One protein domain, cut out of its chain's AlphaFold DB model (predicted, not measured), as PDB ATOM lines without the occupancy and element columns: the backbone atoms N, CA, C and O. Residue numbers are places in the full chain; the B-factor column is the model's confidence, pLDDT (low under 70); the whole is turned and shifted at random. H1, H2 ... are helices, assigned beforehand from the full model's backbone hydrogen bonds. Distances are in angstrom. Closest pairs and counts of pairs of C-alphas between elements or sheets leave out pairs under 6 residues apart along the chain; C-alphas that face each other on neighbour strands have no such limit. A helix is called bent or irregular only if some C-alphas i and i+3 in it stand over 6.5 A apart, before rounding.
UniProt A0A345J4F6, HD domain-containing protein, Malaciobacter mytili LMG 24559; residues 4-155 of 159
ATOM      1  N   SER A   4     128.097 123.408  94.733       54.72
ATOM      2  CA  SER A   4     126.653 123.358  94.475       54.72
ATOM      3  C   SER A   4     125.885 124.668  94.669       54.72
ATOM      4  O   SER A   4     124.711 124.691  94.321       54.72
ATOM      5  N   ARG A   5     126.473 125.737  95.233       57.41
ATOM      6  CA  ARG A   5     125.799 127.048  95.379       57.41
ATOM      7  C   ARG A   5     126.041 127.999  94.200       57.41
ATOM      8  O   ARG A   5     125.139 128.762  93.880       57.41
ATOM      9  N   ILE A   6     127.205 127.934  93.551       56.78
ATOM     10  CA  ILE A   6     127.620 128.868  92.479       56.78
ATOM     11  C   ILE A   6     126.958 128.512  91.144       56.78
ATOM     12  O   ILE A   6     126.593 129.390  90.378       56.78
ATOM     13  N   PHE A   7     126.733 127.223  90.883       60.31
ATOM     14  CA  PHE A   7     126.059 126.767  89.660       60.31
ATOM     15  C   PHE A   7     124.527 126.767  89.763       60.31
ATOM     16  O   PHE A   7     123.845 126.301  88.854       60.31
ATOM     17  N   ARG A   8     123.948 127.269  90.863       70.88
ATOM     18  CA  ARG A   8     122.487 127.360  90.973       70.88
ATOM     19  C   ARG A   8     121.985 128.459  90.055       70.88
ATOM     20  O   ARG A   8     122.544 129.552  90.032       70.88
ATOM     21  N   LYS A   9     120.846 128.220  89.411       67.94
ATOM     22  CA  LYS A   9     120.095 129.240  88.662       67.94
ATOM     23  C   LYS A   9     119.942 130.543  89.464       67.94
ATOM     24  O   LYS A   9     120.071 131.632  88.918       67.94
ATOM     25  N   THR A  10     119.757 130.433  90.781       69.75
ATOM     26  CA  THR A  10     119.641 131.572  91.703       69.75
ATOM     27  C   THR A  10     120.890 132.457  91.765       69.75
ATOM     28  O   THR A  10     120.754 133.670  91.921       69.75
ATOM     29  N   PHE A  11     122.090 131.894  91.609       72.25
ATOM     30  CA  PHE A  11     123.344 132.648  91.591       72.25
ATOM     31  C   PHE A  11     123.422 133.559  90.364       72.25
ATOM     32  O   PHE A  11     123.609 134.765  90.502       72.25
ATOM     33  N   PHE A  12     123.177 133.003  89.176       68.38
ATOM     34  CA  PHE A  12     123.198 133.761  87.924       68.38
ATOM     35  C   PHE A  12     122.053 134.769  87.821       68.38
ATOM     36  O   PHE A  12     122.270 135.884  87.359       68.38
ATOM     37  N   ILE A  13     120.858 134.437  88.328       71.56
ATOM     38  CA  ILE A  13     119.766 135.417  88.475       71.56
ATOM     39  C   ILE A  13     120.212 136.572  89.376       71.56
ATOM     40  O   ILE A  13     119.908 137.732  89.108       71.56
ATOM     41  N   THR A  14     120.950 136.289  90.449       69.88
ATOM     42  CA  THR A  14     121.427 137.352  91.335       69.88
ATOM     43  C   THR A  14     122.466 138.220  90.629       69.88
ATOM     44  O   THR A  14     122.288 139.433  90.596       69.88
ATOM     45  N   LEU A  15     123.463 137.606  89.983       71.88
ATOM     46  CA  LEU A  15     124.509 138.283  89.210       71.88
ATOM     47  C   LEU A  15     123.958 139.176  88.104       71.88
ATOM     48  O   LEU A  15     124.328 140.339  88.015       71.88
ATOM     49  N   PHE A  16     123.068 138.640  87.275       67.94
ATOM     50  CA  PHE A  16     122.665 139.306  86.043       67.94
ATOM     51  C   PHE A  16     121.341 140.055  86.135       67.94
ATOM     52  O   PHE A  16     121.052 140.831  85.234       67.94
ATOM     53  N   ILE A  17     120.531 139.838  87.177       65.94
ATOM     54  CA  ILE A  17     119.196 140.448  87.294       65.94
ATOM     55  C   ILE A  17     119.073 141.237  88.595       65.94
ATOM     56  O   ILE A  17     118.810 142.437  88.557       65.94
ATOM     57  N   LYS A  18     119.287 140.608  89.760       64.38
ATOM     58  CA  LYS A  18     119.070 141.301  91.045       64.38
ATOM     59  C   LYS A  18     120.099 142.397  91.293       64.38
ATOM     60  O   LYS A  18     119.716 143.478  91.718       64.38
ATOM     61  N   GLN A  19     121.374 142.152  90.993       64.81
ATOM     62  CA  GLN A  19     122.431 143.148  91.186       64.81
ATOM     63  C   GLN A  19     122.355 144.326  90.222       64.81
ATOM     64  O   GLN A  19     122.854 145.400  90.553       64.81
ATOM     65  N   ASN A  20     121.689 144.175  89.073       65.94
ATOM     66  CA  ASN A  20     121.539 145.285  88.135       65.94
ATOM     67  C   ASN A  20     120.755 146.461  88.726       65.94
ATOM     68  O   ASN A  20     120.990 147.588  88.315       65.94
ATOM     69  N   LYS A  21     119.874 146.220  89.708       59.00
ATOM     70  CA  LYS A  21     119.105 147.283  90.376       59.00
ATOM     71  C   LYS A  21     119.946 148.185  91.284       59.00
ATOM     72  O   LYS A  21     119.480 149.248  91.663       59.00
ATOM     73  N   TRP A  22     121.154 147.755  91.640       53.66
ATOM     74  CA  TRP A  22     121.949 148.370  92.707       53.66
ATOM     75  C   TRP A  22     123.378 148.712  92.285       53.66
ATOM     76  O   TRP A  22     124.203 149.133  93.094       53.66
ATOM     77  N   HIS A  23     123.687 148.490  91.013       61.62
ATOM     78  CA  HIS A  23     124.939 148.879  90.396       61.62
ATOM     79  C   HIS A  23     124.594 149.858  89.283       61.62
ATOM     80  O   HIS A  23     123.826 149.504  88.394       61.62
ATOM     81  N   TYR A  24     125.183 151.054  89.308       60.97
ATOM     82  CA  TYR A  24     124.822 152.155  88.404       60.97
ATOM     83  C   TYR A  24     124.790 151.748  86.912       60.97
ATOM     84  O   TYR A  24     123.969 152.237  86.147       60.97
ATOM     85  N   TYR A  25     125.656 150.815  86.500       62.28
ATOM     86  CA  TYR A  25     125.759 150.335  85.109       62.28
ATOM     87  C   TYR A  25     125.003 149.041  84.806       62.28
ATOM     88  O   TYR A  25     124.983 148.617  83.657       62.28
ATOM     89  N   GLY A  26     124.473 148.355  85.821       72.56
ATOM     90  CA  GLY A  26     124.123 146.938  85.726       72.56
ATOM     91  C   GLY A  26     125.354 146.039  85.537       72.56
ATOM     92  O   GLY A  26     126.239 146.320  84.733       72.56
ATOM     93  N   VAL A  27     125.443 144.933  86.276       77.75
ATOM     94  CA  VAL A  27     126.561 143.984  86.141       77.75
ATOM     95  C   VAL A  27     126.524 143.314  84.767       77.75
ATOM     96  O   VAL A  27     127.547 143.259  84.094       77.75
ATOM     97  N   LEU A  28     125.343 142.886  84.302       81.75
ATOM     98  CA  LEU A  28     125.205 142.249  82.986       81.75
ATOM     99  C   LEU A  28     125.586 143.198  81.841       81.75
ATOM    100  O   LEU A  28     126.373 142.827  80.974       81.75
ATOM    101  N   ALA A  29     125.038 144.416  81.839       83.44
ATOM    102  CA  ALA A  29     125.304 145.387  80.783       83.44
ATOM    103  C   ALA A  29     126.784 145.795  80.762       83.44
ATOM    104  O   ALA A  29     127.383 145.816  79.689       83.44
ATOM    105  N   HIS A  30     127.400 146.007  81.933       88.69
ATOM    106  CA  HIS A  30     128.844 146.239  82.060       88.69
ATOM    107  C   HIS A  30     129.670 145.098  81.462       88.69
ATOM    108  O   HIS A  30     130.521 145.328  80.603       88.69
ATOM    109  N   THR A  31     129.383 143.856  81.861       90.06
ATOM    110  CA  THR A  31     130.082 142.672  81.352       90.06
ATOM    111  C   THR A  31     129.961 142.550  79.831       90.06
ATOM    112  O   THR A  31     130.964 142.327  79.153       90.06
ATOM    113  N   LEU A  32     128.760 142.731  79.276       90.69
ATOM    114  CA  LEU A  32     128.537 142.643  77.831       90.69
ATOM    115  C   LEU A  32     129.217 143.785  77.070       90.69
ATOM    116  O   LEU A  32     129.838 143.535  76.038       90.69
ATOM    117  N   ALA A  33     129.163 145.016  77.584       91.38
ATOM    118  CA  ALA A  33     129.839 146.161  76.981       91.38
ATOM    119  C   ALA A  33     131.364 145.972  76.962       91.38
ATOM    120  O   ALA A  33     132.012 146.250  75.950       91.38
ATOM    121  N   LEU A  34     131.944 145.436  78.042       94.50
ATOM    122  CA  LEU A  34     133.361 145.083  78.090       94.50
ATOM    123  C   LEU A  34     133.705 144.036  77.030       94.50
ATOM    124  O   LEU A  34     134.619 144.249  76.233       94.50
ATOM    125  N   VAL A  35     132.959 142.930  76.972       95.12
ATOM    126  CA  VAL A  35     133.190 141.877  75.972       95.12
ATOM    127  C   VAL A  35     133.060 142.427  74.552       95.12
ATOM    128  O   VAL A  35     133.920 142.147  73.718       95.12
ATOM    129  N   PHE A  36     132.060 143.268  74.282       95.50
ATOM    130  CA  PHE A  36     131.905 143.942  72.994       95.50
ATOM    131  C   PHE A  36     133.146 144.767  72.627       95.50
ATOM    132  O   PHE A  36     133.668 144.639  71.519       95.50
ATOM    133  N   HIS A  37     133.668 145.573  73.557       94.94
ATOM    134  CA  HIS A  37     134.890 146.340  73.323       94.94
ATOM    135  C   HIS A  37     136.110 145.439  73.078       94.94
ATOM    136  O   HIS A  37     136.896 145.735  72.176       94.94
ATOM    137  N   LEU A  38     136.255 144.331  73.812       96.44
ATOM    138  CA  LEU A  38     137.350 143.377  73.610       96.44
ATOM    139  C   LEU A  38     137.277 142.711  72.229       96.44
ATOM    140  O   LEU A  38     138.285 142.668  71.524       96.44
ATOM    141  N   VAL A  39     136.090 142.263  71.810       96.19
ATOM    142  CA  VAL A  39     135.853 141.671  70.481       96.19
ATOM    143  C   VAL A  39     136.142 142.689  69.380       96.19
ATOM    144  O   VAL A  39     136.930 142.412  68.477       96.19
ATOM    145  N   LYS A  40     135.580 143.901  69.488       96.19
ATOM    146  CA  LYS A  40     135.768 144.982  68.507       96.19
ATOM    147  C   LYS A  40     137.244 145.334  68.292       96.19
ATOM    148  O   LYS A  40     137.633 145.699  67.190       96.19
ATOM    149  N   ASN A  41     138.066 145.214  69.334       96.50
ATOM    150  CA  ASN A  41     139.494 145.535  69.298       96.50
ATOM    151  C   ASN A  41     140.395 144.293  69.169       96.50
ATOM    152  O   ASN A  41     141.598 144.388  69.415       96.50
ATOM    153  N   ARG A  42     139.828 143.134  68.800       96.31
ATOM    154  CA  ARG A  42     140.548 141.867  68.574       96.31
ATOM    155  C   ARG A  42     141.356 141.374  69.787       96.31
ATOM    156  O   ARG A  42     142.313 140.621  69.643       96.31
ATOM    157  N   GLN A  43     140.948 141.745  71.002       96.44
ATOM    158  CA  GLN A  43     141.568 141.315  72.262       96.44
ATOM    159  C   GLN A  43     141.009 139.961  72.730       96.44
ATOM    160  O   GLN A  43     140.538 139.811  73.859       96.44
ATOM    161  N   PHE A  44     141.029 138.953  71.852       94.94
ATOM    162  CA  PHE A  44     140.307 137.691  72.060       94.94
ATOM    163  C   PHE A  44     140.764 136.914  73.301       94.94
ATOM    164  O   PHE A  44     139.932 136.363  74.022       94.94
ATOM    165  N   LYS A  45     142.065 136.952  73.623       95.69
ATOM    166  CA  LYS A  45     142.627 136.303  74.824       95.69
ATOM    167  C   LYS A  45     141.995 136.792  76.135       95.69
ATOM    168  O   LYS A  45     141.986 136.066  77.127       95.69
ATOM    169  N   MET A  46     141.436 138.005  76.148       96.44
ATOM    170  CA  MET A  46     140.867 138.641  77.338       96.44
ATOM    171  C   MET A  46     139.369 138.369  77.522       96.44
ATOM    172  O   MET A  46     138.839 138.648  78.596       96.44
ATOM    173  N   ILE A  47     138.676 137.807  76.521       95.38
ATOM    174  CA  ILE A  47     137.211 137.628  76.544       95.38
ATOM    175  C   ILE A  47     136.761 136.779  77.734       95.38
ATOM    176  O   ILE A  47     135.813 137.144  78.427       95.38
ATOM    177  N   GLY A  48     137.476 135.685  78.020       93.69
ATOM    178  CA  GLY A  48     137.166 134.831  79.167       93.69
ATOM    179  C   GLY A  48     137.204 135.599  80.492       93.69
ATOM    180  O   GLY A  48     136.337 135.414  81.340       93.69
ATOM    181  N   ALA A  49     138.163 136.513  80.657       94.38
ATOM    182  CA  ALA A  49     138.219 137.368  81.840       94.38
ATOM    183  C   ALA A  49     137.146 138.460  81.794       94.38
ATOM    184  O   ALA A  49     136.567 138.776  82.828       94.38
ATOM    185  N   GLY A  50     136.818 138.979  80.606       93.31
ATOM    186  CA  GLY A  50     135.718 139.920  80.398       93.31
ATOM    187  C   GLY A  50     134.407 139.412  80.996       93.31
ATOM    188  O   GLY A  50     133.782 140.125  81.776       93.31
ATOM    189  N   PHE A  51     134.056 138.148  80.748       91.38
ATOM    190  CA  PHE A  51     132.861 137.527  81.330       91.38
ATOM    191  C   PHE A  51     132.955 137.246  82.836       91.38
ATOM    192  O   PHE A  51     131.933 137.238  83.519       91.38
ATOM    193  N   LEU A  52     134.154 136.978  83.357       91.25
ATOM    194  CA  LEU A  52     134.331 136.386  84.689       91.25
ATOM    195  C   LEU A  52     134.883 137.339  85.753       91.25
ATOM    196  O   LEU A  52     134.841 136.989  86.931       91.25
ATOM    197  N   HIS A  53     135.410 138.510  85.385       89.81
ATOM    198  CA  HIS A  53     136.125 139.394  86.317       89.81
ATOM    199  C   HIS A  53     135.290 139.767  87.557       89.81
ATOM    200  O   HIS A  53     135.793 139.747  88.682       89.81
ATOM    201  N   ASP A  54     133.988 139.961  87.358       86.00
ATOM    202  CA  ASP A  54     133.024 140.389  88.371       86.00
ATOM    203  C   ASP A  54     132.164 139.251  88.956       86.00
ATOM    204  O   ASP A  54     131.200 139.506  89.680       86.00
ATOM    205  N   ILE A  55     132.496 137.983  88.683       84.81
ATOM    206  CA  ILE A  55     131.638 136.839  89.032       84.81
ATOM    207  C   ILE A  55     131.325 136.731  90.533       84.81
ATOM    208  O   ILE A  55     130.283 136.200  90.901       84.81
ATOM    209  N   ALA A  56     132.190 137.233  91.417       80.88
ATOM    210  CA  ALA A  56     131.969 137.192  92.859       80.88
ATOM    211  C   ALA A  56     131.094 138.318  93.423       80.88
ATOM    212  O   ALA A  56     130.691 138.218  94.586       80.88
ATOM    213  N   LYS A  57     130.753 139.352  92.639       77.25
ATOM    214  CA  LYS A  57     129.884 140.451  93.096       77.25
ATOM    215  C   LYS A  57     128.601 139.986  93.810       77.25
ATOM    216  O   LYS A  57     128.294 140.577  94.843       77.25
ATOM    217  N   PRO A  58     127.879 138.927  93.382       67.56
ATOM    218  CA  PRO A  58     126.652 138.441  94.031       67.56
ATOM    219  C   PRO A  58     126.846 137.926  95.448       67.56
ATOM    220  O   PRO A  58     125.883 137.829  96.200       67.56
ATOM    221  N   ILE A  59     128.067 137.518  95.784       66.19
ATOM    222  CA  ILE A  59     128.376 136.849  97.048       66.19
ATOM    223  C   ILE A  59     128.755 137.864  98.118       66.19
ATOM    224  O   ILE A  59     128.518 137.624  99.296       66.19
ATOM    225  N   ILE A  60     129.349 138.982  97.704       65.50
ATOM    226  CA  ILE A  60     129.924 139.975  98.614       65.50
ATOM    227  C   ILE A  60     129.165 141.297  98.616       65.50
ATOM    228  O   ILE A  60     129.693 142.291  99.097       65.50
ATOM    229  N   ALA A  61     127.964 141.321  98.042       62.91
ATOM    230  CA  ALA A  61     127.100 142.485  98.109       62.91
ATOM    231  C   ALA A  61     126.711 142.722  99.574       62.91
ATOM    232  O   ALA A  61     125.950 141.940 100.145       62.91
ATOM    233  N   PHE A  62     127.233 143.784 100.179       56.94
ATOM    234  CA  PHE A  62     126.792 144.266 101.484       56.94
ATOM    235  C   PHE A  62     126.505 145.767 101.403       56.94
ATOM    236  O   PHE A  62     127.083 146.456 100.565       56.94
ATOM    237  N   GLN A  63     125.568 146.247 102.218       51.94
ATOM    238  CA  GLN A  63     125.305 147.678 102.374       51.94
ATOM    239  C   GLN A  63     125.753 148.067 103.771       51.94
ATOM    240  O   GLN A  63     125.224 147.533 104.752       51.94
ATOM    241  N   ASP A  64     126.724 148.964 103.861       56.00
ATOM    242  CA  ASP A  64     126.947 149.719 105.088       56.00
ATOM    243  C   ASP A  64     125.945 150.891 105.203       56.00
ATOM    244  O   ASP A  64     125.054 151.072 104.367       56.00
ATOM    245  N   ASP A  65     126.012 151.654 106.292       55.62
ATOM    246  CA  ASP A  65     125.046 152.730 106.545       55.62
ATOM    247  C   ASP A  65     125.194 153.920 105.581       55.62
ATOM    248  O   ASP A  65     124.271 154.724 105.447       55.62
ATOM    249  N   GLU A  66     126.321 154.026 104.874       58.78
ATOM    250  CA  GLU A  66     126.554 155.024 103.827       58.78
ATOM    251  C   GLU A  66     125.984 154.544 102.480       58.78
ATOM    252  O   GLU A  66     125.285 155.286 101.782       58.78
ATOM    253  N   ASP A  67     126.159 153.261 102.169       51.41
ATOM    254  CA  ASP A  67     125.557 152.572 101.027       51.41
ATOM    255  C   ASP A  67     124.020 152.604 101.069       51.41
ATOM    256  O   ASP A  67     123.371 152.808 100.041       51.41
ATOM    257  N   LYS A  68     123.410 152.474 102.259       60.00
ATOM    258  CA  LYS A  68     121.948 152.609 102.436       60.00
ATOM    259  C   LYS A  68     121.443 154.009 102.094       60.00
ATOM    260  O   LYS A  68     120.368 154.136 101.517       60.00
ATOM    261  N   LYS A  69     122.215 155.056 102.414       63.88
ATOM    262  CA  LYS A  69     121.866 156.451 102.084       63.88
ATOM    263  C   LYS A  69     121.941 156.716 100.581       63.88
ATOM    264  O   LYS A  69     121.173 157.518 100.064       63.88
ATOM    265  N   THR A  70     122.856 156.041  99.886       49.44
ATOM    266  CA  THR A  70     123.073 156.195  98.436       49.44
ATOM    267  C   THR A  70     122.338 155.152  97.588       49.44
ATOM    268  O   THR A  70     122.349 155.248  96.360       49.44
ATOM    269  N   ASN A  71     121.675 154.183  98.227       56.69
ATOM    270  CA  ASN A  71     121.006 153.041  97.605       56.69
ATOM    271  C   ASN A  71     121.946 152.185  96.721       56.69
ATOM    272  O   ASN A  71     121.545 151.690  95.665       56.69
ATOM    273  N   GLN A  72     123.208 152.023  97.138       47.62
ATOM    274  CA  GLN A  72     124.245 151.244  96.438       47.62
ATOM    275  C   GLN A  72     124.676 150.015  97.261       47.62
ATOM    276  O   GLN A  72     124.222 149.830  98.388       47.62
ATOM    277  N   TYR A  73     125.496 149.128  96.683       54.53
ATOM    278  CA  TYR A  73     126.188 148.051  97.409       54.53
ATOM    279  C   TYR A  73     127.702 148.240  97.307       54.53
ATOM    280  O   TYR A  73     128.231 148.491  96.218       54.53
ATOM    281  N   SER A  74     128.400 147.976  98.406       56.41
ATOM    282  CA  SER A  74     129.846 147.806  98.430       56.41
ATOM    283  C   SER A  74     130.257 146.374  98.082       56.41
ATOM    284  O   SER A  74     129.620 145.391  98.456       56.41
ATOM    285  N   PHE A  75     131.377 146.257  97.361       59.66
ATOM    286  CA  PHE A  75     131.929 144.987  96.874       59.66
ATOM    287  C   PHE A  75     133.402 144.839  97.283       59.66
ATOM    288  O   PHE A  75     134.307 144.789  96.444       59.66
ATOM    289  N   HIS A  76     133.668 144.777  98.588       63.41
ATOM    290  CA  HIS A  76     135.033 144.605  99.091       63.41
ATOM    291  C   HIS A  76     135.598 143.212  98.760       63.41
ATOM    292  O   HIS A  76     135.057 142.202  99.194       63.41
ATOM    293  N   ASN A  77     136.739 143.157  98.063       70.00
ATOM    294  CA  ASN A  77     137.483 141.920  97.772       70.00
ATOM    295  C   ASN A  77     136.807 140.943  96.781       70.00
ATOM    296  O   ASN A  77     137.042 139.731  96.847       70.00
ATOM    297  N   HIS A  78     135.973 141.437  95.854       77.50
ATOM    298  CA  HIS A  78     135.357 140.571  94.835       77.50
ATOM    299  C   HIS A  78     136.410 139.953  93.922       77.50
ATOM    300  O   HIS A  78     136.192 138.871  93.414       77.50
ATOM    301  N   GLU A  79     137.562 140.576  93.734       75.69
ATOM    302  CA  GLU A  79     138.602 140.112  92.821       75.69
ATOM    303  C   GLU A  79     139.250 138.815  93.324       75.69
ATOM    304  O   GLU A  79     139.399 137.837  92.585       75.69
ATOM    305  N   GLU A  80     139.573 138.766  94.618       75.88
ATOM    306  CA  GLU A  80     140.119 137.569  95.254       75.88
ATOM    307  C   GLU A  80     139.062 136.464  95.349       75.88
ATOM    308  O   GLU A  80     139.354 135.296  95.078       75.88
ATOM    309  N   LEU A  81     137.809 136.818  95.648       79.56
ATOM    310  CA  LEU A  81     136.730 135.837  95.667       79.56
ATOM    311  C   LEU A  81     136.386 135.324  94.261       79.56
ATOM    312  O   LEU A  81     136.152 134.127  94.099       79.56
ATOM    313  N   SER A  82     136.429 136.182  93.238       82.75
ATOM    314  CA  SER A  82     136.259 135.812  91.830       82.75
ATOM    315  C   SER A  82     137.330 134.796  91.455       82.75
ATOM    316  O   SER A  82     137.007 133.737  90.919       82.75
ATOM    317  N   PHE A  83     138.588 135.036  91.842       84.44
ATOM    318  CA  PHE A  83     139.662 134.056  91.689       84.44
ATOM    319  C   PHE A  83     139.366 132.738  92.419       84.44
ATOM    320  O   PHE A  83     139.500 131.671  91.824       84.44
ATOM    321  N   PHE A  84     138.915 132.769  93.677       83.31
ATOM    322  CA  PHE A  84     138.557 131.551  94.417       83.31
ATOM    323  C   PHE A  84     137.427 130.741  93.765       83.31
ATOM    324  O   PHE A  84     137.420 129.512  93.888       83.31
ATOM    325  N   ILE A  85     136.497 131.402  93.070       83.06
ATOM    326  CA  ILE A  85     135.438 130.750  92.292       83.06
ATOM    327  C   ILE A  85     136.040 130.058  91.066       83.06
ATOM    328  O   ILE A  85     135.808 128.865  90.866       83.06
ATOM    329  N   VAL A  86     136.850 130.778  90.282       86.75
ATOM    330  CA  VAL A  86     137.334 130.294  88.979       86.75
ATOM    331  C   VAL A  86     138.612 129.454  89.050       86.75
ATOM    332  O   VAL A  86     138.951 128.778  88.080       86.75
ATOM    333  N   ARG A  87     139.341 129.437  90.178       85.81
ATOM    334  CA  ARG A  87     140.651 128.757  90.292       85.81
ATOM    335  C   ARG A  87     140.600 127.273  89.925       85.81
ATOM    336  O   ARG A  87     141.545 126.762  89.328       85.81
ATOM    337  N   ASN A  88     139.476 126.618  90.215       84.19
ATOM    338  CA  ASN A  88     139.257 125.191  89.971       84.19
ATOM    339  C   ASN A  88     138.489 124.910  88.669       84.19
ATOM    340  O   ASN A  88     138.062 123.780  88.451       84.19
ATOM    341  N   TRP A  89     138.238 125.926  87.839       88.88
ATOM    342  CA  TRP A  89     137.552 125.756  86.559       88.88
ATOM    343  C   TRP A  89     138.554 125.378  85.458       88.88
ATOM    344  O   TRP A  89     139.729 125.769  85.552       88.88
ATOM    345  N   PRO A  90     138.113 124.651  84.411       91.94
ATOM    346  CA  PRO A  90     138.945 124.269  83.270       91.94
ATOM    347  C   PRO A  90     139.137 125.455  82.305       91.94
ATOM    348  O   PRO A  90     138.769 125.403  81.140       91.94
ATOM    349  N   ILE A  91     139.681 126.560  82.816       92.69
ATOM    350  CA  ILE A  91     140.027 127.765  82.055       92.69
ATOM    351  C   ILE A  91     141.522 128.056  82.205       92.69
ATOM    352  O   ILE A  91     142.157 127.604  83.166       92.69
ATOM    353  N   SER A  92     142.079 128.835  81.278       93.94
ATOM    354  CA  SER A  92     143.511 129.141  81.262       93.94
ATOM    355  C   SER A  92     143.973 129.858  82.539       93.94
ATOM    356  O   SER A  92     143.233 130.633  83.158       93.94
ATOM    357  N   LEU A  93     145.233 129.632  82.926       93.44
ATOM    358  CA  LEU A  93     145.861 130.362  84.031       93.44
ATOM    359  C   LEU A  93     145.879 131.873  83.764       93.44
ATOM    360  O   LEU A  93     145.645 132.658  84.680       93.44
ATOM    361  N   TYR A  94     146.070 132.268  82.503       94.94
ATOM    362  CA  TYR A  94     145.977 133.656  82.063       94.94
ATOM    363  C   TYR A  94     144.637 134.289  82.456       94.94
ATOM    364  O   TYR A  94     144.615 135.311  83.138       94.94
ATOM    365  N   THR A  95     143.516 133.646  82.111       95.38
ATOM    366  CA  THR A  95     142.180 134.139  82.464       95.38
ATOM    367  C   THR A  95     141.998 134.226  83.978       95.38
ATOM    368  O   THR A  95     141.492 135.233  84.469       95.38
ATOM    369  N   LYS A  96     142.450 133.218  84.736       93.62
ATOM    370  CA  LYS A  96     142.371 133.220  86.211       93.62
ATOM    371  C   LYS A  96     143.148 134.390  86.817       93.62
ATOM    372  O   LYS A  96     142.639 135.069  87.708       93.62
ATOM    373  N   ASN A  97     144.358 134.644  86.325       93.75
ATOM    374  CA  ASN A  97     145.192 135.750  86.785       93.75
ATOM    375  C   ASN A  97     144.582 137.099  86.408       93.75
ATOM    376  O   ASN A  97     144.572 138.006  87.236       93.75
ATOM    377  N   LEU A  98     144.036 137.228  85.197       95.12
ATOM    378  CA  LEU A  98     143.396 138.461  84.754       95.12
ATOM    379  C   LEU A  98     142.167 138.765  85.620       95.12
ATOM    380  O   LEU A  98     142.071 139.863  86.149       95.12
ATOM    381  N   VAL A  99     141.320 137.774  85.914       93.31
ATOM    382  CA  VAL A  99     140.210 137.906  86.880       93.31
ATOM    383  C   VAL A  99     140.706 138.348  88.262       93.31
ATOM    384  O   VAL A  99     140.139 139.264  88.850       93.31
ATOM    385  N   ARG A 100     141.783 137.747  88.777       91.75
ATOM    386  CA  ARG A 100     142.327 138.070  90.106       91.75
ATOM    387  C   ARG A 100     142.895 139.486  90.200       91.75
ATOM    388  O   ARG A 100     142.765 140.135  91.234       91.75
ATOM    389  N   TYR A 101     143.592 139.926  89.158       93.44
ATOM    390  CA  TYR A 101     144.428 141.122  89.207       93.44
ATOM    391  C   TYR A 101     143.878 142.298  88.402       93.44
ATOM    392  O   TYR A 101     144.472 143.368  88.486       93.44
ATOM    393  N   HIS A 102     142.757 142.163  87.682       92.81
ATOM    394  CA  HIS A 102     142.224 143.226  86.814       92.81
ATOM    395  C   HIS A 102     142.074 144.589  87.513       92.81
ATOM    396  O   HIS A 102     142.216 145.626  86.870       92.81
ATOM    397  N   TYR A 103     141.841 144.602  88.830       89.00
ATOM    398  CA  TYR A 103     141.699 145.825  89.618       89.00
ATOM    399  C   TYR A 103     142.966 146.237  90.390       89.00
ATOM    400  O   TYR A 103     142.970 147.281  91.035       89.00
ATOM    401  N   ILE A 104     144.068 145.474  90.354       91.88
ATOM    402  CA  ILE A 104     145.224 145.688  91.247       91.88
ATOM    403  C   ILE A 104     145.846 147.083  91.100       91.88
ATOM    404  O   ILE A 104     146.163 147.722  92.103       91.88
ATOM    405  N   ILE A 105     145.961 147.584  89.866       92.19
ATOM    406  CA  ILE A 105     146.548 148.898  89.564       92.19
ATOM    407  C   ILE A 105     145.694 150.004  90.199       92.19
ATOM    408  O   ILE A 105     146.196 150.840  90.950       92.19
ATOM    409  N   ARG A 106     144.377 149.952  89.974       90.44
ATOM    410  CA  ARG A 106     143.411 150.897  90.545       90.44
ATOM    411  C   ARG A 106     143.280 150.760  92.059       90.44
ATOM    412  O   ARG A 106     143.156 151.757  92.764       90.44
ATOM    413  N   GLY A 107     143.326 149.533  92.567       88.44
ATOM    414  CA  GLY A 107     143.298 149.223  93.989       88.44
ATOM    415  C   GLY A 107     144.483 149.837  94.728       88.44
ATOM    416  O   GLY A 107     144.287 150.450  95.775       88.44
ATOM    417  N   MET A 108     145.688 149.757  94.153       92.44
ATOM    418  CA  MET A 108     146.874 150.430  94.688       92.44
ATOM    419  C   MET A 108     146.714 151.952  94.699       92.44
ATOM    420  O   MET A 108     146.999 152.570  95.723       92.44
ATOM    421  N   GLN A 109     146.244 152.546  93.597       92.00
ATOM    422  CA  GLN A 109     146.017 153.991  93.513       92.00
ATOM    423  C   GLN A 109     145.039 154.462  94.602       92.00
ATOM    424  O   GLN A 109     145.393 155.311  95.418       92.00
ATOM    425  N   LYS A 110     143.859 153.835  94.695       88.81
ATOM    426  CA  LYS A 110     142.844 154.180  95.704       88.81
ATOM    427  C   LYS A 110     143.327 153.951  97.136       88.81
ATOM    428  O   LYS A 110     142.988 154.720  98.029       88.81
ATOM    429  N   ALA A 111     144.104 152.895  97.379       88.62
ATOM    430  CA  ALA A 111     144.682 152.646  98.697       88.62
ATOM    431  C   ALA A 111     145.677 153.748  99.091       88.62
ATOM    432  O   ALA A 111     145.710 154.136 100.255       88.62
ATOM    433  N   LYS A 112     146.453 154.273  98.135       90.81
ATOM    434  CA  LYS A 112     147.369 155.395  98.365       90.81
ATOM    435  C   LYS A 112     146.607 156.696  98.642       90.81
ATOM    436  O   LYS A 112     146.919 157.362  99.619       90.81
ATOM    437  N   GLU A 113     145.584 157.006  97.844       91.31
ATOM    438  CA  GLU A 113     144.723 158.192  98.016       91.31
ATOM    439  C   GLU A 113     144.006 158.206  99.375       91.31
ATOM    440  O   GLU A 113     143.901 159.244 100.015       91.31
ATOM    441  N   ARG A 114     143.562 157.039  99.858       88.38
ATOM    442  CA  ARG A 114     142.871 156.887 101.152       88.38
ATOM    443  C   ARG A 114     143.817 156.699 102.347       88.38
ATOM    444  O   ARG A 114     143.371 156.269 103.407       88.38
ATOM    445  N   ASN A 115     145.118 156.927 102.167       88.88
ATOM    446  CA  ASN A 115     146.161 156.718 103.179       88.88
ATOM    447  C   ASN A 115     146.188 155.296 103.805       88.88
ATOM    448  O   ASN A 115     146.621 155.084 104.935       88.88
ATOM    449  N   GLN A 116     145.754 154.272 103.062       89.12
ATOM    450  CA  GLN A 116     145.726 152.868 103.496       89.12
ATOM    451  C   GLN A 116     147.056 152.165 103.173       89.12
ATOM    452  O   GLN A 116     147.118 151.225 102.371       89.12
ATOM    453  N   ILE A 117     148.144 152.613 103.806       89.56
ATOM    454  CA  ILE A 117     149.528 152.223 103.467       89.56
ATOM    455  C   ILE A 117     149.749 150.701 103.522       89.56
ATOM    456  O   ILE A 117     150.400 150.133 102.642       89.56
ATOM    457  N   ASN A 118     149.178 150.005 104.510       84.62
ATOM    458  CA  ASN A 118     149.333 148.550 104.646       84.62
ATOM    459  C   ASN A 118     148.675 147.779 103.490       84.62
ATOM    460  O   ASN A 118     149.251 146.819 102.968       84.62
ATOM    461  N   LYS A 119     147.496 148.227 103.042       83.19
ATOM    462  CA  LYS A 119     146.794 147.655 101.884       83.19
ATOM    463  C   LYS A 119     147.583 147.902 100.600       83.19
ATOM    464  O   LYS A 119     147.797 146.966  99.831       83.19
ATOM    465  N   TYR A 120     148.095 149.122 100.427       88.81
ATOM    466  CA  TYR A 120     148.973 149.473  99.313       88.81
ATOM    467  C   TYR A 120     150.215 148.572  99.262       88.81
ATOM    468  O   TYR A 120     150.456 147.938  98.239       88.81
ATOM    469  N   LYS A 121     150.962 148.435 100.370       89.25
ATOM    470  CA  LYS A 121     152.174 147.594 100.438       89.25
ATOM    471  C   LYS A 121     151.891 146.139 100.047       89.25
ATOM    472  O   LYS A 121     152.661 145.545  99.295       89.25
ATOM    473  N   ARG A 122     150.776 145.565 100.513       86.56
ATOM    474  CA  ARG A 122     150.352 144.201 100.144       86.56
ATOM    475  C   ARG A 122     150.066 144.053  98.649       86.56
ATOM    476  O   ARG A 122     150.517 143.088  98.034       86.56
ATOM    477  N   MET A 123     149.319 144.994  98.073       88.25
ATOM    478  CA  MET A 123     149.006 144.983  96.641       88.25
ATOM    479  C   MET A 123     150.270 145.195  95.804       88.25
ATOM    480  O   MET A 123     150.492 144.446  94.859       88.25
ATOM    481  N   LYS A 124     151.150 146.114  96.215       93.00
ATOM    482  CA  LYS A 124     152.430 146.386  95.552       93.00
ATOM    483  C   LYS A 124     153.307 145.136  95.455       93.00
ATOM    484  O   LYS A 124     153.735 144.795  94.363       93.00
ATOM    485  N   ARG A 125     153.456 144.379  96.548       92.06
ATOM    486  CA  ARG A 125     154.194 143.098  96.546       92.06
ATOM    487  C   ARG A 125     153.615 142.061  95.584       92.06
ATOM    488  O   ARG A 125     154.350 141.216  95.089       92.06
ATOM    489  N   SER A 126     152.298 142.063  95.381       90.00
ATOM    490  CA  SER A 126     151.654 141.149  94.428       90.00
ATOM    491  C   SER A 126     151.859 141.631  92.994       90.00
ATOM    492  O   SER A 126     152.135 140.819  92.123       90.00
ATOM    493  N   TYR A 127     151.778 142.946  92.774       93.38
ATOM    494  CA  TYR A 127     152.013 143.595  91.488       93.38
ATOM    495  C   TYR A 127     153.460 143.435  91.000       93.38
ATOM    496  O   TYR A 127     153.671 143.106  89.841       93.38
ATOM    497  N   GLU A 128     154.453 143.603  91.876       93.75
ATOM    498  CA  GLU A 128     155.885 143.481  91.547       93.75
ATOM    499  C   GLU A 128     156.297 142.057  91.138       93.75
ATOM    500  O   GLU A 128     157.337 141.876  90.517       93.75
ATOM    501  N   LYS A 129     155.479 141.047  91.459       94.31
ATOM    502  CA  LYS A 129     155.680 139.651  91.037       94.31
ATOM    503  C   LYS A 129     155.051 139.333  89.680       94.31
ATOM    504  O   LYS A 129     155.185 138.205  89.210       94.31
ATOM    505  N   LEU A 130     154.295 140.264  89.100       93.62
ATOM    506  CA  LEU A 130     153.652 140.056  87.809       93.62
ATOM    507  C   LEU A 130     154.651 140.279  86.680       93.62
ATOM    508  O   LEU A 130     155.488 141.177  86.737       93.62
ATOM    509  N   ASP A 131     154.506 139.474  85.636       94.81
ATOM    510  CA  ASP A 131     155.279 139.634  84.417       94.81
ATOM    511  C   ASP A 131     154.962 140.969  83.711       94.81
ATOM    512  O   ASP A 131     153.832 141.472  83.775       94.81
ATOM    513  N   LYS A 132     155.959 141.552  83.034       94.88
ATOM    514  CA  LYS A 132     155.824 142.855  82.363       94.88
ATOM    515  C   LYS A 132     154.759 142.829  81.267       94.88
ATOM    516  O   LYS A 132     153.974 143.776  81.186       94.88
ATOM    517  N   ASP A 133     154.675 141.752  80.490       96.00
ATOM    518  CA  ASP A 133     153.683 141.623  79.420       96.00
ATOM    519  C   ASP A 133     152.280 141.478  80.009       96.00
ATOM    520  O   ASP A 133     151.315 142.086  79.536       96.00
ATOM    521  N   PHE A 134     152.163 140.763  81.129       96.38
ATOM    522  CA  PHE A 134     150.902 140.671  81.858       96.38
ATOM    523  C   PHE A 134     150.462 142.024  82.443       96.38
ATOM    524  O   PHE A 134     149.273 142.345  82.445       96.38
ATOM    525  N   ILE A 135     151.397 142.861  82.904       95.88
ATOM    526  CA  ILE A 135     151.093 144.228  83.356       95.88
ATOM    527  C   ILE A 135     150.566 145.092  82.199       95.88
ATOM    528  O   ILE A 135     149.654 145.900  82.408       95.88
ATOM    529  N   ILE A 136     151.107 144.937  80.988       96.19
ATOM    530  CA  ILE A 136     150.596 145.622  79.790       96.19
ATOM    531  C   ILE A 136     149.156 145.177  79.516       96.19
ATOM    532  O   ILE A 136     148.267 146.019  79.379       96.19
ATOM    533  N   ASP A 137     148.905 143.870  79.538       96.62
ATOM    534  CA  ASP A 137     147.565 143.310  79.369       96.62
ATOM    535  C   ASP A 137     146.577 143.810  80.432       96.62
ATOM    536  O   ASP A 137     145.443 144.156  80.101       96.62
ATOM    537  N   LEU A 138     147.001 143.924  81.696       95.62
ATOM    538  CA  LEU A 138     146.177 144.489  82.769       95.62
ATOM    539  C   LEU A 138     145.759 145.931  82.474       95.62
ATOM    540  O   LEU A 138     144.601 146.295  82.686       95.62
ATOM    541  N   LYS A 139     146.682 146.757  81.968       95.69
ATOM    542  CA  LYS A 139     146.382 148.146  81.590       95.69
ATOM    543  C   LYS A 139     145.403 148.205  80.418       95.69
ATOM    544  O   LYS A 139     144.479 149.017  80.446       95.69
ATOM    545  N   ILE A 140     145.581 147.343  79.416       96.19
ATOM    546  CA  ILE A 140     144.676 147.235  78.264       96.19
ATOM    547  C   ILE A 140     143.278 146.815  78.727       96.19
ATOM    548  O   ILE A 140     142.290 147.459  78.371       96.19
ATOM    549  N   PHE A 141     143.188 145.781  79.561       96.19
ATOM    550  CA  PHE A 141     141.920 145.302  80.098       96.19
ATOM    551  C   PHE A 141     141.202 146.391  80.902       96.19
ATOM    552  O   PHE A 141     140.033 146.673  80.650       96.19
ATOM    553  N   MET A 142     141.917 147.072  81.804       94.25
ATOM    554  CA  MET A 142     141.375 148.174  82.607       94.25
ATOM    555  C   MET A 142     140.874 149.338  81.737       94.25
ATOM    556  O   MET A 142     139.826 149.913  82.021       94.25
ATOM    557  N   LYS A 143     141.579 149.666  80.645       94.94
ATOM    558  CA  LYS A 143     141.128 150.677  79.678       94.94
ATOM    559  C   LYS A 143     139.770 150.306  79.075       94.94
ATOM    560  O   LYS A 143     138.900 151.168  78.974       94.94
ATOM    561  N   TYR A 144     139.577 149.053  78.661       94.88
ATOM    562  CA  TYR A 144     138.299 148.615  78.092       94.88
ATOM    563  C   TYR A 144     137.192 148.481  79.142       94.88
ATOM    564  O   TYR A 144     136.045 148.795  78.834       94.88
ATOM    565  N   ASP A 145     137.531 148.109  80.378       92.12
ATOM    566  CA  ASP A 145     136.606 148.118  81.520       92.12
ATOM    567  C   ASP A 145     136.047 149.527  81.784       92.12
ATOM    568  O   ASP A 145     134.847 149.711  81.986       92.12
ATOM    569  N   ASP A 146     136.894 150.554  81.688       90.44
ATOM    570  CA  ASP A 146     136.457 151.948  81.818       90.44
ATOM    571  C   ASP A 146     135.617 152.424  80.637       90.44
ATOM    572  O   ASP A 146     134.652 153.171  80.818       90.44
ATOM    573  N   LEU A 147     135.978 152.016  79.418       90.69
ATOM    574  CA  LEU A 147     135.201 152.342  78.224       90.69
ATOM    575  C   LEU A 147     133.802 151.724  78.281       90.69
ATOM    576  O   LEU A 147     132.843 152.411  77.940       90.69
ATOM    577  N   ALA A 148     133.681 150.491  78.777       89.69
ATOM    578  CA  ALA A 148     132.399 149.824  78.996       89.69
ATOM    579  C   ALA A 148     131.500 150.606  79.966       89.69
ATOM    580  O   ALA A 148     130.326 150.833  79.690       89.69
ATOM    581  N   LYS A 149     132.064 151.117  81.067       85.19
ATOM    582  CA  LYS A 149     131.321 151.970  82.011       85.19
ATOM    583  C   LYS A 149     130.860 153.275  81.357       85.19
ATOM    584  O   LYS A 149     129.708 153.678  81.506       85.19
ATOM    585  N   LYS A 150     131.744 153.931  80.597       84.94
ATOM    586  CA  LYS A 150     131.448 155.197  79.900       84.94
ATOM    587  C   LYS A 150     130.408 155.045  78.788       84.94
ATOM    588  O   LYS A 150     129.591 155.945  78.607       84.94
ATOM    589  N   SER A 151     130.432 153.948  78.032       82.88
ATOM    590  CA  SER A 151     129.477 153.721  76.941       82.88
ATOM    591  C   SER A 151     128.055 153.541  77.470       82.88
ATOM    592  O   SER A 151     127.128 154.140  76.925       82.88
ATOM    593  N   ILE A 152     127.898 152.835  78.592       77.31
ATOM    594  CA  ILE A 152     126.608 152.672  79.276       77.31
ATOM    595  C   ILE A 152     126.075 154.020  79.777       77.31
ATOM    596  O   ILE A 152     124.924 154.357  79.509       77.31
ATOM    597  N   PHE A 153     126.919 154.840  80.417       66.00
ATOM    598  CA  PHE A 153     126.542 156.201  80.831       66.00
ATOM    599  C   PHE A 153     126.016 157.061  79.682       66.00
ATOM    600  O   PHE A 153     125.028 157.775  79.844       66.00
ATOM    601  N   LYS A 154     126.706 157.043  78.536       66.88
ATOM    602  CA  LYS A 154     126.319 157.856  77.379       66.88
ATOM    603  C   LYS A 154     124.976 157.396  76.812       66.88
ATOM    604  O   LYS A 154     124.178 158.235  76.417       66.88
ATOM    605  N   SER A 155     124.719 156.088  76.814       62.25
ATOM    606  CA  SER A 155     123.438 155.533  76.375       62.25
ATOM    607  C   SER A 155     122.286 155.939  77.300       62.25
ATOM    608  O   SER A 155     121.225 156.268  76.794       62.25
TER     609      SER A 155
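AT A GLANCE: This is residues 4 to 155 of the 159 residues of the protein "HD domain-containing protein" of Malaciobacter mytili LMG 24559 (UniProt A0A345J4F6). Three helical hairpins, H2 with H3, H5 with H6 and H7 with H8, follow one another, and the long helix H9 runs back from the third hairpin to pack on H2 of the first. H1 meets the first residues of H2 in an L, and the short H4 touches no helix, at the end of the long link of residues 53 to 64. The printed part has 152 residues with nine named helices, H1 to H9 in order, and no named strand: the class is all helix. It is compact, with a radius of gyration of the C-alphas of 15.5 A, and spans 38 by 38 by 38 A.

IN THESE COORDINATES: H1, residues 9 to 21, begins at C-alpha 9 at (120.095, 129.240, 88.662) and is 18.2 A long; it is neither bent nor irregular, but only just, as C-alphas 15 and 18 are 6.5 A apart. H2, residues 27 to 40, measures 19.9 A. H3, residues 44 to 52, is irregular, with C-alphas 45 and 48 at 7.1 A. H4 is residues 65 to 70, H5 residues 78 to 86, H6 residues 93 to 101, H7 residues 104 to 113 and H8 residues 117 to 127, the last 15.0 A long. H9, residues 132 to 155, is the longest at 35.3 A and ends at C-alpha 155 at (123.438, 155.533, 76.375).

HOW THE PARTS SIT: H2 is the hub, touching three helices. Residues 15 to 20 of H1 touch residues 27 to 28 of H2, about perpendicular at 89 degrees; the closest C-alphas, of Phe 16 and Leu 28, are 4.9 A apart. H2 and H3 touch as a hairpin at a shallow tilt of 1 degrees, closest at the C-alphas of Val 35 and Gly 50, 5.5 A. Residues 144 to 152 of H9 touch H2 at a steep tilt of 62 degrees, opposite ways, with the C-alphas of Ala 33 and Ala 148 closest at 4.9 A. H3 touches H6 at a steep tilt of 53 degrees, the same way, with the C-alphas of Ala 49 and Thr 95 closest at 5.1 A. H5 and H6 touch as a hairpin at a shallow tilt of 22 degrees, with the C-alphas of Glu 79 and Arg 100 closest at 5.0 A. H6 and H7 meet only through their link. H7 and H8 touch as a hairpin at 21 degrees, with the C-alphas of Met 108 and Tyr 120 closest at 5.2 A. H7 and H9 are near each other, with 9 pairs of C-alphas within 10 A. Every O i to N i+4 pair is within hydrogen-bond range in H2, H5, H6, H7, H8 and H9, against 6 of 9 in H1, 3 of 5 in H3 and 1 of 2 in H4.

THE WHOLE: The two C-alphas farthest apart, of Arg 42 and Asp 65, are 42.4 A apart. The printed part has no cut, and the link from H3 to H4 is long. The mean pLDDT of the printed part is 81.9, and 40 residues are under 70, among them residues 16 to 25 and 58 to 76.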